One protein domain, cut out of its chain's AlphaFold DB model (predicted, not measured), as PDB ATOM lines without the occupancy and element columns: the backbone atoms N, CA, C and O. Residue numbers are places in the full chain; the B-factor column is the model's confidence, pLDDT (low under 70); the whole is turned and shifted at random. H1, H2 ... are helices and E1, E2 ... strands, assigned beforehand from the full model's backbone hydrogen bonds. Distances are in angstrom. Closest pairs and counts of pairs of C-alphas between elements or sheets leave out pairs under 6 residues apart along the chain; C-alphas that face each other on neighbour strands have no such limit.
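This is residues 783 to 887 of the 889 residues of the protein "Hypothetical protein" of Symbiodinium sp. CCMP2592 (UniProt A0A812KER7). A strongly twisted sheet of three strands has the longest helix, H1, packed along one face, and H3 packs on H1 on its side away from the sheet. The short H2 sits by the edge strand E3. The printed part has 105 residues, with three named strands and then three named helices, E1 E2 E3 H1 H2 H3; the sheet's order is E1 - E2 - E3, antiparallel. The class is mixed, with 50 residues, under half, in named elements. The whole is compact, with a radius of gyration of the C-alphas of 13.6 A, and spans 37 by 30 by 24 A.

E1, residues 791 to 797, E2, residues 800 to 807, and E3, residues 821 to 825, form a meander, each strand the antiparallel neighbour of the one before. In the hairpin E1 and E2, N 793 and O 805 are 2.9 A apart; in the hairpin E2 and E3, N 806 and O 822 are 2.8 A apart, both within hydrogen-bond range. E2 bends by 51 degrees at residue 803. H1, residues 832 to 844, is on one face of the sheet, making two layers, at a height over the sheet of 8.7 A; it runs along E2, at 6 degrees on the local plane. H2, residues 856 to 862, only grazes the sheet; its closest C-alphas to E3, those of Lys 822 and Ile 861, are 6.6 A apart. H3, residues 877 to 886, touches H1, closest at the C-alphas of Leu 837 and Ser 877, 6.0 A, the same way at a shallow tilt of 33 degrees, only just short of steep. In H1, H2 and H3 every O i to N i+4 pair is within hydrogen-bond range.

E1 begins at C-alpha 791 (105.197, 176.061, 159.118) and is 19.4 A long, E2 21.2 A and E3 13.8 A. H1 is 18.6 A, H2 10.1 A and H3 14.7 A, ending at C-alpha 886 (109.634, 174.664, 174.503).

The C-alphas farthest apart, those of Ala 798 and Asp 851, are 41.9 A apart. The printed part has no cut; the links E2 to E3, H1 to H2 and H2 to H3 are long. The mean pLDDT of the printed part is 90.1, and residues 848 to 849 are under 70.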
ATOM      1  N   VAL A 783     105.333 180.577 160.186       90.44
ATOM      2  CA  VAL A 783     106.055 179.810 161.210       90.44
ATOM      3  C   VAL A 783     105.123 179.595 162.400       90.44
ATOM      4  O   VAL A 783     104.434 180.523 162.831       90.44
ATOM      5  N   TRP A 784     105.048 178.363 162.884       92.88
ATOM      6  CA  TRP A 784     104.171 177.991 163.979       92.88
ATOM      7  C   TRP A 784     104.947 177.984 165.301       92.88
ATOM      8  O   TRP A 784     105.875 177.204 165.477       92.88
ATOM      9  N   GLY A 785     104.552 178.860 166.230       87.00
ATOM     10  CA  GLY A 785     105.247 179.036 167.506       87.00
ATOM     11  C   GLY A 785     106.616 179.697 167.327       87.00
ATOM     12  O   GLY A 785     106.795 180.535 166.441       87.00
ATOM     13  N   SER A 786     107.573 179.330 168.180       82.88
ATOM     14  CA  SER A 786     108.980 179.748 168.094       82.88
ATOM     15  C   SER A 786     109.817 178.871 167.155       82.88
ATOM     16  O   SER A 786     110.863 179.324 166.696       82.88
ATOM     17  N   CYS A 787     109.376 177.646 166.846       83.25
ATOM     18  CA  CYS A 787     110.148 176.677 166.069       83.25
ATOM     19  C   CYS A 787     110.153 177.019 164.560       83.25
ATOM     20  O   CYS A 787     109.135 176.827 163.887       83.25
ATOM     21  N   PRO A 788     111.281 177.464 163.964       83.62
ATOM     22  CA  PRO A 788     111.332 177.883 162.557       83.62
ATOM     23  C   PRO A 788     111.136 176.728 161.562       83.62
ATOM     24  O   PRO A 788     110.810 176.966 160.394       83.62
ATOM     25  N   ALA A 789     111.323 175.484 162.017       85.38
ATOM     26  CA  ALA A 789     111.108 174.281 161.224       85.38
ATOM     27  C   ALA A 789     109.616 174.035 160.933       85.38
ATOM     28  O   ALA A 789     109.268 173.522 159.873       85.38
ATOM     29  N   PHE A 790     108.713 174.429 161.834       94.12
ATOM     30  CA  PHE A 790     107.288 174.151 161.683       94.12
ATOM     31  C   PHE A 790     106.575 175.312 161.000       94.12
ATOM     32  O   PHE A 790     106.571 176.440 161.489       94.12
ATOM     33  N   GLN A 791     105.940 175.042 159.858       95.19
ATOM     34  CA  GLN A 791     105.197 176.061 159.118       95.19
ATOM     35  C   GLN A 791     103.809 175.570 158.721       95.19
ATOM     36  O   GLN A 791     103.651 174.462 158.208       95.19
ATOM     37  N   LEU A 792     102.807 176.430 158.895       95.06
ATOM     38  CA  LEU A 792     101.425 176.191 158.487       95.06
ATOM     39  C   LEU A 792     101.011 177.219 157.431       95.06
ATOM     40  O   LEU A 792     101.267 178.416 157.573       95.06
ATOM     41  N   ALA A 793     100.345 176.768 156.369       94.56
ATOM     42  CA  ALA A 793      99.821 177.641 155.321       94.56
ATOM     43  C   ALA A 793      98.362 177.293 154.972       94.56
ATOM     44  O   ALA A 793      98.039 176.110 154.849       94.56
ATOM     45  N   PRO A 794      97.482 178.294 154.790       94.75
ATOM     46  CA  PRO A 794      96.146 178.084 154.241       94.75
ATOM     47  C   PRO A 794      96.224 177.739 152.746       94.75
ATOM     48  O   PRO A 794      96.881 178.437 151.965       94.75
ATOM     49  N   VAL A 795      95.532 176.680 152.333       91.06
ATOM     50  CA  VAL A 795      95.482 176.210 150.941       91.06
ATOM     51  C   VAL A 795      94.255 176.809 150.258       91.06
ATOM     52  O   VAL A 795      93.133 176.657 150.735       91.06
ATOM     53  N   TYR A 796      94.456 177.481 149.122       87.81
ATOM     54  CA  TYR A 796      93.375 178.092 148.341       87.81
ATOM     55  C   TYR A 796      93.292 177.494 146.932       87.81
ATOM     56  O   TYR A 796      94.289 177.479 146.206       87.81
ATOM     57  N   ARG A 797      92.088 177.096 146.502       81.19
ATOM     58  CA  ARG A 797      91.771 176.698 145.114       81.19
ATOM     59  C   ARG A 797      90.658 177.619 144.607       81.19
ATOM     60  O   ARG A 797      89.731 177.925 145.342       81.19
ATOM     61  N   ALA A 798      90.807 178.159 143.396       82.75
ATOM     62  CA  ALA A 798      89.891 179.150 142.799       82.75
ATOM     63  C   ALA A 798      89.587 180.427 143.637       82.75
ATOM     64  O   ALA A 798      88.738 181.223 143.250       82.75
ATOM     65  N   GLY A 799      90.313 180.674 144.735       83.81
ATOM     66  CA  GLY A 799      90.066 181.779 145.673       83.81
ATOM     67  C   GLY A 799      89.290 181.373 146.933       83.81
ATOM     68  O   GLY A 799      89.289 182.131 147.899       83.81
ATOM     69  N   GLN A 800      88.714 180.169 146.962       86.12
ATOM     70  CA  GLN A 800      88.112 179.566 148.149       86.12
ATOM     71  C   GLN A 800      89.189 178.917 149.025       86.12
ATOM     72  O   GLN A 800      90.177 178.379 148.517       86.12
ATOM     73  N   HIS A 801      89.017 179.000 150.345       89.62
ATOM     74  CA  HIS A 801      89.891 178.353 151.321       89.62
ATOM     75  C   HIS A 801      89.508 176.873 151.429       89.62
ATOM     76  O   HIS A 801      88.387 176.550 151.807       89.62
ATOM     77  N   MET A 802      90.421 175.977 151.056       91.88
ATOM     78  CA  MET A 802      90.143 174.545 150.885       91.88
ATOM     79  C   MET A 802      90.703 173.674 152.007       91.88
ATOM     80  O   MET A 802      90.479 172.466 151.987       91.88
ATOM     81  N   GLY A 803      91.461 174.237 152.950       94.88
ATOM     82  CA  GLY A 803      92.156 173.482 153.993       94.88
ATOM     83  C   GLY A 803      93.517 174.081 154.339       94.88
ATOM     84  O   GLY A 803      93.781 175.247 154.050       94.88
ATOM     85  N   PHE A 804      94.392 173.278 154.936       96.56
ATOM     86  CA  PHE A 804      95.716 173.703 155.395       96.56
ATOM     87  C   PHE A 804      96.812 172.728 154.944       96.56
ATOM     88  O   PHE A 804      96.570 171.541 154.736       96.56
ATOM     89  N   SER A 805      98.037 173.238 154.839       96.25
ATOM     90  CA  SER A 805      99.258 172.458 154.626       96.25
ATOM     91  C   SER A 805     100.261 172.715 155.746       96.25
ATOM     92  O   SER A 805     100.438 173.872 156.142       96.25
ATOM     93  N   ALA A 806     100.954 171.670 156.188       96.56
ATOM     94  CA  ALA A 806     102.054 171.723 157.142       96.56
ATOM     95  C   ALA A 806     103.390 171.351 156.484       96.56
ATOM     96  O   ALA A 806     103.454 170.430 155.666       96.56
ATOM     97  N   LEU A 807     104.454 172.040 156.890       95.19
ATOM     98  CA  LEU A 807     105.847 171.702 156.608       95.19
ATOM     99  C   LEU A 807     106.550 171.433 157.941       95.19
ATOM    100  O   LEU A 807     106.445 172.251 158.855       95.19
ATOM    101  N   CYS A 808     107.231 170.292 158.043       93.12
ATOM    102  CA  CYS A 808     107.917 169.857 159.265       93.12
ATOM    103  C   CYS A 808     109.395 170.283 159.304       93.12
ATOM    104  O   CYS A 808     109.914 170.573 160.375       93.12
ATOM    105  N   HIS A 809     110.077 170.296 158.152       89.62
ATOM    106  CA  HIS A 809     111.510 170.598 157.980       89.62
ATOM    107  C   HIS A 809     112.533 169.803 158.832       89.62
ATOM    108  O   HIS A 809     113.712 169.868 158.500       89.62
ATOM    109  N   ARG A 810     112.138 169.022 159.852       88.88
ATOM    110  CA  ARG A 810     113.049 168.170 160.648       88.88
ATOM    111  C   ARG A 810     113.386 166.828 159.987       88.88
ATOM    112  O   ARG A 810     114.419 166.250 160.299       88.88
ATOM    113  N   HIS A 811     112.535 166.337 159.081       89.62
ATOM    114  CA  HIS A 811     112.683 165.016 158.460       89.62
ATOM    115  C   HIS A 811     112.985 165.089 156.959       89.62
ATOM    116  O   HIS A 811     112.240 165.709 156.190       89.62
ATOM    117  N   THR A 812     114.036 164.374 156.559       87.06
ATOM    118  CA  THR A 812     114.468 164.083 155.182       87.06
ATOM    119  C   THR A 812     114.875 162.611 155.092       87.06
ATOM    120  O   THR A 812     115.339 162.053 156.084       87.06
ATOM    121  N   ASP A 813     114.709 161.987 153.926       88.19
ATOM    122  CA  ASP A 813     115.143 160.601 153.686       88.19
ATOM    123  C   ASP A 813     116.549 160.599 153.040       88.19
ATOM    124  O   ASP A 813     116.854 161.529 152.278       88.19
ATOM    125  N   PRO A 814     117.413 159.592 153.285       79.69
ATOM    126  CA  PRO A 814     118.736 159.518 152.661       79.69
ATOM    127  C   PRO A 814     118.672 159.617 151.127       79.69
ATOM    128  O   PRO A 814     117.939 158.879 150.468       79.69
ATOM    129  N   GLY A 815     119.436 160.551 150.551       83.88
ATOM    130  CA  GLY A 815     119.477 160.790 149.102       83.88
ATOM    131  C   GLY A 815     118.291 161.573 148.515       83.88
ATOM    132  O   GLY A 815     118.177 161.646 147.291       83.88
ATOM    133  N   VAL A 816     117.407 162.159 149.340       79.88
ATOM    134  CA  VAL A 816     116.202 162.869 148.870       79.88
ATOM    135  C   VAL A 816     116.035 164.248 149.530       79.88
ATOM    136  O   VAL A 816     115.500 164.364 150.631       79.88
ATOM    137  N   ASP A 817     116.351 165.319 148.790       82.50
ATOM    138  CA  ASP A 817     116.191 166.740 149.190       82.50
ATOM    139  C   ASP A 817     114.717 167.229 149.277       82.50
ATOM    140  O   ASP A 817     114.402 168.404 149.061       82.50
ATOM    141  N   LEU A 818     113.757 166.339 149.549       86.19
ATOM    142  CA  LEU A 818     112.341 166.698 149.670       86.19
ATOM    143  C   LEU A 818     111.970 166.973 151.126       86.19
ATOM    144  O   LEU A 818     112.093 166.113 151.990       86.19
ATOM    145  N   ILE A 819     111.402 168.150 151.380       87.50
ATOM    146  CA  ILE A 819     110.881 168.533 152.698       87.50
ATOM    147  C   ILE A 819     109.696 167.627 153.083       87.50
ATOM    148  O   ILE A 819     108.812 167.358 152.260       87.50
ATOM    149  N   CYS A 820     109.645 167.185 154.343       93.44
ATOM    150  CA  CYS A 820     108.466 166.525 154.905       93.44
ATOM    151  C   CYS A 820     107.256 167.484 154.948       93.44
ATOM    152  O   CYS A 820     107.301 168.542 155.591       93.44
ATOM    153  N   LYS A 821     106.180 167.116 154.241       95.62
ATOM    154  CA  LYS A 821     104.979 167.932 154.009       95.62
ATOM    155  C   LYS A 821     103.713 167.077 154.088       95.62
ATOM    156  O   LYS A 821     103.662 166.014 153.473       95.62
ATOM    157  N   LYS A 822     102.667 167.595 154.737       96.50
ATOM    158  CA  LYS A 822     101.318 166.998 154.783       96.50
ATOM    159  C   LYS A 822     100.265 168.075 154.503       96.50
ATOM    160  O   LYS A 822     100.457 169.239 154.854       96.50
ATOM    161  N   GLU A 823      99.159 167.710 153.866       95.12
ATOM    162  CA  GLU A 823      98.016 168.602 153.625       95.12
ATOM    163  C   GLU A 823      96.724 167.939 154.113       95.12
ATOM    164  O   GLU A 823      96.617 166.713 154.122       95.12
ATOM    165  N   ILE A 824      95.748 168.748 154.523       95.25
ATOM    166  CA  ILE A 824      94.394 168.296 154.851       95.25
ATOM    167  C   ILE A 824      93.382 169.254 154.224       95.25
ATOM    168  O   ILE A 824      93.527 170.478 154.323       95.25
ATOM    169  N   SER A 825      92.354 168.702 153.581       92.00
ATOM    170  CA  SER A 825      91.265 169.488 153.008       92.00
ATOM    171  C   SER A 825      90.068 169.574 153.958       92.00
ATOM    172  O   SER A 825      89.794 168.647 154.713       92.00
ATOM    173  N   ALA A 826      89.360 170.699 153.893       87.56
ATOM    174  CA  ALA A 826      88.046 170.911 154.495       87.56
ATOM    175  C   ALA A 826      86.893 170.381 153.609       87.56
ATOM    176  O   ALA A 826      85.735 170.383 154.025       87.56
ATOM    177  N   VAL A 827      87.190 169.922 152.382       70.50
ATOM    178  CA  VAL A 827      86.222 169.218 151.527       70.50
ATOM    179  C   VAL A 827      85.829 167.914 152.225       70.50
ATOM    180  O   VAL A 827      86.695 167.114 152.566       70.50
ATOM    181  N   GLY A 828      84.530 167.739 152.482       74.50
ATOM    182  CA  GLY A 828      84.004 166.707 153.387       74.50
ATOM    183  C   GLY A 828      83.454 167.242 154.719       74.50
ATOM    184  O   GLY A 828      83.134 166.451 155.598       74.50
ATOM    185  N   GLY A 829      83.337 168.565 154.888       87.06
ATOM    186  CA  GLY A 829      82.647 169.180 156.034       87.06
ATOM    187  C   GLY A 829      83.506 169.377 157.288       87.06
ATOM    188  O   GLY A 829      82.982 169.761 158.329       87.06
ATOM    189  N   LEU A 830      84.820 169.147 157.203       92.50
ATOM    190  CA  LEU A 830      85.752 169.380 158.310       92.50
ATOM    191  C   LEU A 830      85.976 170.887 158.548       92.50
ATOM    192  O   LEU A 830      86.452 171.575 157.639       92.50
ATOM    193  N   PRO A 831      85.714 171.408 159.764       95.38
ATOM    194  CA  PRO A 831      86.000 172.799 160.100       95.38
ATOM    195  C   PRO A 831      87.489 173.160 159.959       95.38
ATOM    196  O   PRO A 831      88.389 172.348 160.187       95.38
ATOM    197  N   HIS A 832      87.765 174.406 159.572       94.81
ATOM    198  CA  HIS A 832      89.120 174.884 159.271       94.81
ATOM    199  C   HIS A 832      90.069 174.871 160.483       94.81
ATOM    200  O   HIS A 832      91.262 174.597 160.343       94.81
ATOM    201  N   ASP A 833      89.550 175.161 161.667       95.44
ATOM    202  CA  ASP A 833      90.225 175.038 162.957       95.44
ATOM    203  C   ASP A 833      90.575 173.577 163.277       95.44
ATOM    204  O   ASP A 833      91.725 173.299 163.615       95.44
ATOM    205  N   VAL A 834      89.658 172.628 163.042       95.75
ATOM    206  CA  VAL A 834      89.913 171.182 163.191       95.75
ATOM    207  C   VAL A 834      90.999 170.713 162.217       95.75
ATOM    208  O   VAL A 834      91.925 170.006 162.622       95.75
ATOM    209  N   CYS A 835      90.954 171.150 160.954       96.38
ATOM    210  CA  CYS A 835      92.018 170.902 159.974       96.38
ATOM    211  C   CYS A 835      93.388 171.386 160.479       96.38
ATOM    212  O   CYS A 835      94.382 170.658 160.408       96.38
ATOM    213  N   ARG A 836      93.447 172.610 161.014       96.62
ATOM    214  CA  ARG A 836      94.676 173.200 161.559       96.62
ATOM    215  C   ARG A 836      95.162 172.451 162.805       96.62
ATOM    216  O   ARG A 836      96.360 172.205 162.917       96.62
ATOM    217  N   LEU A 837      94.261 172.060 163.705       97.00
ATOM    218  CA  LEU A 837      94.570 171.322 164.934       97.00
ATOM    219  C   LEU A 837      95.146 169.928 164.645       97.00
ATOM    220  O   LEU A 837      96.162 169.555 165.230       97.00
ATOM    221  N   ARG A 838      94.571 169.182 163.693       97.62
ATOM    222  CA  ARG A 838      95.109 167.873 163.279       97.62
ATOM    223  C   ARG A 838      96.526 167.983 162.710       97.62
ATOM    224  O   ARG A 838      97.381 167.170 163.047       97.62
ATOM    225  N   LEU A 839      96.807 169.018 161.913       97.75
ATOM    226  CA  LEU A 839      98.162 169.279 161.409       97.75
ATOM    227  C   LEU A 839      99.145 169.692 162.514       97.75
ATOM    228  O   LEU A 839     100.296 169.266 162.468       97.75
ATOM    229  N   LYS A 840      98.710 170.475 163.513       97.19
ATOM    230  CA  LYS A 840      99.528 170.780 164.703       97.19
ATOM    231  C   LYS A 840      99.929 169.500 165.448       97.19
ATOM    232  O   LYS A 840     101.096 169.334 165.789       97.19
ATOM    233  N   ARG A 841      98.980 168.580 165.659       97.06
ATOM    234  CA  ARG A 841      99.223 167.275 166.301       97.06
ATOM    235  C   ARG A 841     100.177 166.402 165.482       97.06
ATOM    236  O   ARG A 841     101.129 165.883 166.047       97.06
ATOM    237  N   TRP A 842      99.988 166.316 164.162       96.94
ATOM    238  CA  TRP A 842     100.899 165.596 163.257       96.94
ATOM    239  C   TRP A 842     102.330 166.163 163.267       96.94
ATOM    240  O   TRP A 842     103.296 165.403 163.248       96.94
ATOM    241  N   LEU A 843     102.485 167.490 163.330       96.00
ATOM    242  CA  LEU A 843     103.796 168.133 163.460       96.00
ATOM    243  C   LEU A 843     104.470 167.798 164.799       96.00
ATOM    244  O   LEU A 843     105.642 167.436 164.798       96.00
ATOM    245  N   VAL A 844     103.737 167.862 165.917       94.75
ATOM    246  CA  VAL A 844     104.264 167.516 167.254       94.75
ATOM    247  C   VAL A 844     104.582 166.025 167.386       94.75
ATOM    248  O   VAL A 844     105.601 165.691 167.970       94.75
ATOM    249  N   ALA A 845     103.816 165.136 166.752       93.06
ATOM    250  CA  ALA A 845     104.166 163.716 166.651       93.06
ATOM    251  C   ALA A 845     105.463 163.455 165.854       93.06
ATOM    252  O   ALA A 845     105.972 162.346 165.868       93.06
ATOM    253  N   GLY A 846     106.008 164.466 165.165       90.81
ATOM    254  CA  GLY A 846     107.351 164.450 164.580       90.81
ATOM    255  C   GLY A 846     108.453 165.002 165.496       90.81
ATOM    256  O   GLY A 846     109.520 165.364 165.000       90.81
ATOM    257  N   LEU A 847     108.184 165.178 166.792       88.62
ATOM    258  CA  LEU A 847     109.167 165.586 167.804       88.62
ATOM    259  C   LEU A 847     109.550 164.436 168.739       88.62
ATOM    260  O   LEU A 847     110.699 164.386 169.169       88.62
ATOM    261  N   ASP A 848     108.587 163.563 169.032       61.19
ATOM    262  CA  ASP A 848     108.686 162.489 170.015       61.19
ATOM    263  C   ASP A 848     109.124 161.183 169.309       61.19
ATOM    264  O   ASP A 848     108.335 160.583 168.581       61.19
ATOM    265  N   ASP A 849     110.413 160.834 169.419       69.19
ATOM    266  CA  ASP A 849     110.989 159.478 169.623       69.19
ATOM    267  C   ASP A 849     112.445 159.385 169.119       69.19
ATOM    268  O   ASP A 849     112.821 159.972 168.099       69.19
ATOM    269  N   GLU A 850     113.272 158.591 169.806       71.12
ATOM    270  CA  GLU A 850     114.618 158.223 169.329       71.12
ATOM    271  C   GLU A 850     114.576 157.032 168.344       71.12
ATOM    272  O   GLU A 850     115.387 156.972 167.415       71.12
ATOM    273  N   ASP A 851     113.556 156.169 168.449       82.06
ATOM    274  CA  ASP A 851     113.378 154.905 167.704       82.06
ATOM    275  C   ASP A 851     112.858 155.064 166.256       82.06
ATOM    276  O   ASP A 851     112.213 154.182 165.681       82.06
ATOM    277  N   TRP A 852     113.128 156.205 165.624       87.25
ATOM    278  CA  TRP A 852     112.659 156.483 164.265       87.25
ATOM    279  C   TRP A 852     113.414 155.663 163.201       87.25
ATOM    280  O   TRP A 852     114.648 155.732 163.155       87.25
ATOM    281  N   PRO A 853     112.714 154.987 162.265       88.69
ATOM    282  CA  PRO A 853     113.349 154.189 161.216       88.69
ATOM    283  C   PRO A 853     114.179 155.060 160.261       88.69
ATOM    284  O   PRO A 853     113.903 156.245 160.091       88.69
ATOM    285  N   GLU A 854     115.156 154.461 159.571       86.38
ATOM    286  CA  GLU A 854     116.113 155.165 158.692       86.38
ATOM    287  C   GLU A 854     115.440 156.125 157.688       86.38
ATOM    288  O   GLU A 854     115.903 157.245 157.458       86.38
ATOM    289  N   LYS A 855     114.278 155.734 157.152       89.06
ATOM    290  CA  LYS A 855     113.432 156.572 156.292       89.06
ATOM    291  C   LYS A 855     112.468 157.456 157.089       89.06
ATOM    292  O   LYS A 855     111.242 157.304 157.028       89.06
ATOM    293  N   LYS A 856     113.036 158.382 157.861       90.31
ATOM    294  CA  LYS A 856     112.292 159.226 158.812       90.31
ATOM    295  C   LYS A 856     111.152 160.004 158.152       90.31
ATOM    296  O   LYS A 856     110.056 160.086 158.701       90.31
ATOM    297  N   ARG A 857     111.353 160.562 156.957       91.81
ATOM    298  CA  ARG A 857     110.318 161.364 156.292       91.81
ATOM    299  C   ARG A 857     109.217 160.488 155.690       91.81
ATOM    300  O   ARG A 857     108.053 160.878 155.796       91.81
ATOM    301  N   GLU A 858     109.539 159.346 155.081       89.81
ATOM    302  CA  GLU A 858     108.522 158.399 154.589       89.81
ATOM    303  C   GLU A 858     107.606 157.947 155.745       89.81
ATOM    304  O   GLU A 858     106.379 158.039 155.637       89.81
ATOM    305  N   PHE A 859     108.197 157.607 156.897       92.62
ATOM    306  CA  PHE A 859     107.469 157.257 158.117       92.62
ATOM    307  C   PHE A 859     106.578 158.404 158.625       92.62
ATOM    308  O   PHE A 859     105.367 158.211 158.764       92.62
ATOM    309  N   HIS A 860     107.107 159.627 158.792       94.19
ATOM    310  CA  HIS A 860     106.307 160.778 159.259       94.19
ATOM    311  C   HIS A 860     105.115 161.076 158.349       94.19
ATOM    312  O   HIS A 860     104.019 161.379 158.821       94.19
ATOM    313  N   ILE A 861     105.322 161.004 157.031       93.69
ATOM    314  CA  ILE A 861     104.270 161.264 156.046       93.69
ATOM    315  C   ILE A 861     103.189 160.182 156.110       93.69
ATOM    316  O   ILE A 861     102.020 160.518 155.912       93.69
ATOM    317  N   SER A 862     103.530 158.928 156.419       92.31
ATOM    318  CA  SER A 862     102.545 157.840 156.530       92.31
ATOM    319  C   SER A 862     101.584 157.994 157.721       92.31
ATOM    320  O   SER A 862     100.428 157.585 157.622       92.31
ATOM    321  N   MET A 863     102.004 158.661 158.805       92.94
ATOM    322  CA  MET A 863     101.202 158.818 160.023       92.94
ATOM    323  C   MET A 863      99.839 159.501 159.807       92.94
ATOM    324  O   MET A 863      99.677 160.426 158.996       92.94
ATOM    325  N   GLY A 864      98.873 159.100 160.640       85.25
ATOM    326  CA  GLY A 864      97.598 159.784 160.853       85.25
ATOM    327  C   GLY A 864      96.413 159.267 160.043       85.25
ATOM    328  O   GLY A 864      95.307 159.768 160.252       85.25
ATOM    329  N   ASN A 865      96.618 158.316 159.127       88.88
ATOM    330  CA  ASN A 865      95.588 157.821 158.210       88.88
ATOM    331  C   ASN A 865      94.923 158.942 157.368       88.88
ATOM    332  O   ASN A 865      95.384 160.092 157.298       88.88
ATOM    333  N   ILE A 866      93.842 158.593 156.665       84.94
ATOM    334  CA  ILE A 866      93.047 159.513 155.839       84.94
ATOM    335  C   ILE A 866      92.563 160.701 156.689       84.94
ATOM    336  O   ILE A 866      92.019 160.528 157.781       84.94
ATOM    337  N   LEU A 867      92.766 161.923 156.180       87.50
ATOM    338  CA  LEU A 867      92.395 163.190 156.833       87.50
ATOM    339  C   LEU A 867      92.934 163.346 158.273       87.50
ATOM    340  O   LEU A 867      92.311 164.024 159.099       87.50
ATOM    341  N   LEU A 868      94.089 162.742 158.583       93.75
ATOM    342  CA  LEU A 868      94.709 162.785 159.915       93.75
ATOM    343  C   LEU A 868      93.733 162.327 161.023       93.75
ATOM    344  O   LEU A 868      93.632 162.962 162.076       93.75
ATOM    345  N   ARG A 869      92.951 161.269 160.758       91.88
ATOM    346  CA  ARG A 869      91.926 160.727 161.666       91.88
ATOM    347  C   ARG A 869      92.501 160.295 163.013       91.88
ATOM    348  O   ARG A 869      91.852 160.552 164.023       91.88
ATOM    349  N   ASP A 870      93.703 159.729 163.056       94.38
ATOM    350  CA  ASP A 870      94.316 159.293 164.324       94.38
ATOM    351  C   ASP A 870      94.626 160.502 165.226       94.38
ATOM    352  O   ASP A 870      94.491 160.450 166.444       94.38
ATOM    353  N   PHE A 871      94.902 161.657 164.611       95.75
ATOM    354  CA  PHE A 871      95.086 162.943 165.282       95.75
ATOM    355  C   PHE A 871      93.771 163.711 165.513       95.75
ATOM    356  O   PHE A 871      93.796 164.907 165.820       95.75
ATOM    357  N   SER A 872      92.604 163.075 165.354       93.69
ATOM    358  CA  SER A 872      91.305 163.712 165.631       93.69
ATOM    359  C   SER A 872      91.081 163.997 167.120       93.69
ATOM    360  O   SER A 872      90.440 164.997 167.451       93.69
ATOM    361  N   GLN A 873      91.692 163.208 168.005       92.69
ATOM    362  CA  GLN A 873      91.688 163.381 169.463       92.69
ATOM    363  C   GLN A 873      93.095 163.736 169.990       92.69
ATOM    364  O   GLN A 873      94.043 163.862 169.214       92.69
ATOM    365  N   GLY A 874      93.224 163.956 171.304       93.25
ATOM    366  CA  GLY A 874      94.484 164.310 171.975       93.25
ATOM    367  C   GLY A 874      94.625 165.800 172.312       93.25
ATOM    368  O   GLY A 874      93.633 166.526 172.377       93.25
ATOM    369  N   LYS A 875      95.873 166.249 172.507       95.06
ATOM    370  CA  LYS A 875      96.244 167.582 173.030       95.06
ATOM    371  C   LYS A 875      95.524 168.748 172.327       95.06
ATOM    372  O   LYS A 875      95.296 168.683 171.111       95.06
ATOM    373  N   THR A 876      95.151 169.798 173.059       96.81
ATOM    374  CA  THR A 876      94.454 170.982 172.516       96.81
ATOM    375  C   THR A 876      95.387 171.877 171.691       96.81
ATOM    376  O   THR A 876      96.603 171.684 171.657       96.81
ATOM    377  N   SER A 877      94.831 172.881 171.006       95.25
ATOM    378  CA  SER A 877      95.626 173.842 170.227       95.25
ATOM    379  C   SER A 877      96.641 174.589 171.102       95.25
ATOM    380  O   SER A 877      97.772 174.808 170.669       95.25
ATOM    381  N   GLU A 878      96.240 174.927 172.325       94.56
ATOM    382  CA  GLU A 878      96.976 175.707 173.321       94.56
ATOM    383  C   GLU A 878      98.086 174.870 173.964       94.56
ATOM    384  O   GLU A 878      99.196 175.358 174.159       94.56
ATOM    385  N   GLU A 879      97.819 173.595 174.251       95.00
ATOM    386  CA  GLU A 879      98.828 172.648 174.744       95.00
ATOM    387  C   GLU A 879      99.916 172.395 173.698       95.00
ATOM    388  O   GLU A 879     101.104 172.395 174.018       95.00
ATOM    389  N   LEU A 880      99.526 172.243 172.430       95.81
ATOM    390  CA  LEU A 880     100.464 172.107 171.314       95.81
ATOM    391  C   LEU A 880     101.269 173.397 171.092       95.81
ATOM    392  O   LEU A 880     102.455 173.322 170.786       95.81
ATOM    393  N   ASP A 881     100.654 174.570 171.281       93.62
ATOM    394  CA  ASP A 881     101.354 175.860 171.227       93.62
ATOM    395  C   ASP A 881     102.404 175.985 172.346       93.62
ATOM    396  O   ASP A 881     103.511 176.448 172.073       93.62
ATOM    397  N   ARG A 882     102.112 175.512 173.570       92.81
ATOM    398  CA  ARG A 882     103.097 175.439 174.670       92.81
ATOM    399  C   ARG A 882     104.227 174.454 174.370       92.81
ATOM    400  O   ARG A 882     105.384 174.788 174.587       92.81
ATOM    401  N   ILE A 883     103.922 173.267 173.838       91.44
ATOM    402  CA  ILE A 883     104.956 172.286 173.462       91.44
ATOM    403  C   ILE A 883     105.923 172.906 172.456       91.44
ATOM    404  O   ILE A 883     107.124 172.924 172.702       91.44
ATOM    405  N   VAL A 884     105.414 173.494 171.369       91.00
ATOM    406  CA  VAL A 884     106.263 174.101 170.331       91.00
ATOM    407  C   VAL A 884     107.027 175.333 170.837       91.00
ATOM    408  O   VAL A 884     108.097 175.617 170.309       91.00
ATOM    409  N   GLN A 885     106.551 176.028 171.878       88.12
ATOM    410  CA  GLN A 885     107.324 177.081 172.555       88.12
ATOM    411  C   GLN A 885     108.573 176.546 173.275       88.12
ATOM    412  O   GLN A 885     109.583 177.249 173.315       88.12
ATOM    413  N   HIS A 886     108.522 175.319 173.804       83.56
ATOM    414  CA  HIS A 886     109.634 174.664 174.503       83.56
ATOM    415  C   HIS A 886     110.537 173.811 173.595       83.56
ATOM    416  O   HIS A 886     111.587 173.356 174.047       83.56
ATOM    417  N   VAL A 887     110.180 173.621 172.320       81.94
ATOM    418  CA  VAL A 887     111.086 173.042 171.316       81.94
ATOM    419  C   VAL A 887     112.172 174.068 170.997       81.94
ATOM    420  O   VAL A 887     111.992 174.938 170.142       81.94
TER     421      VAL A 887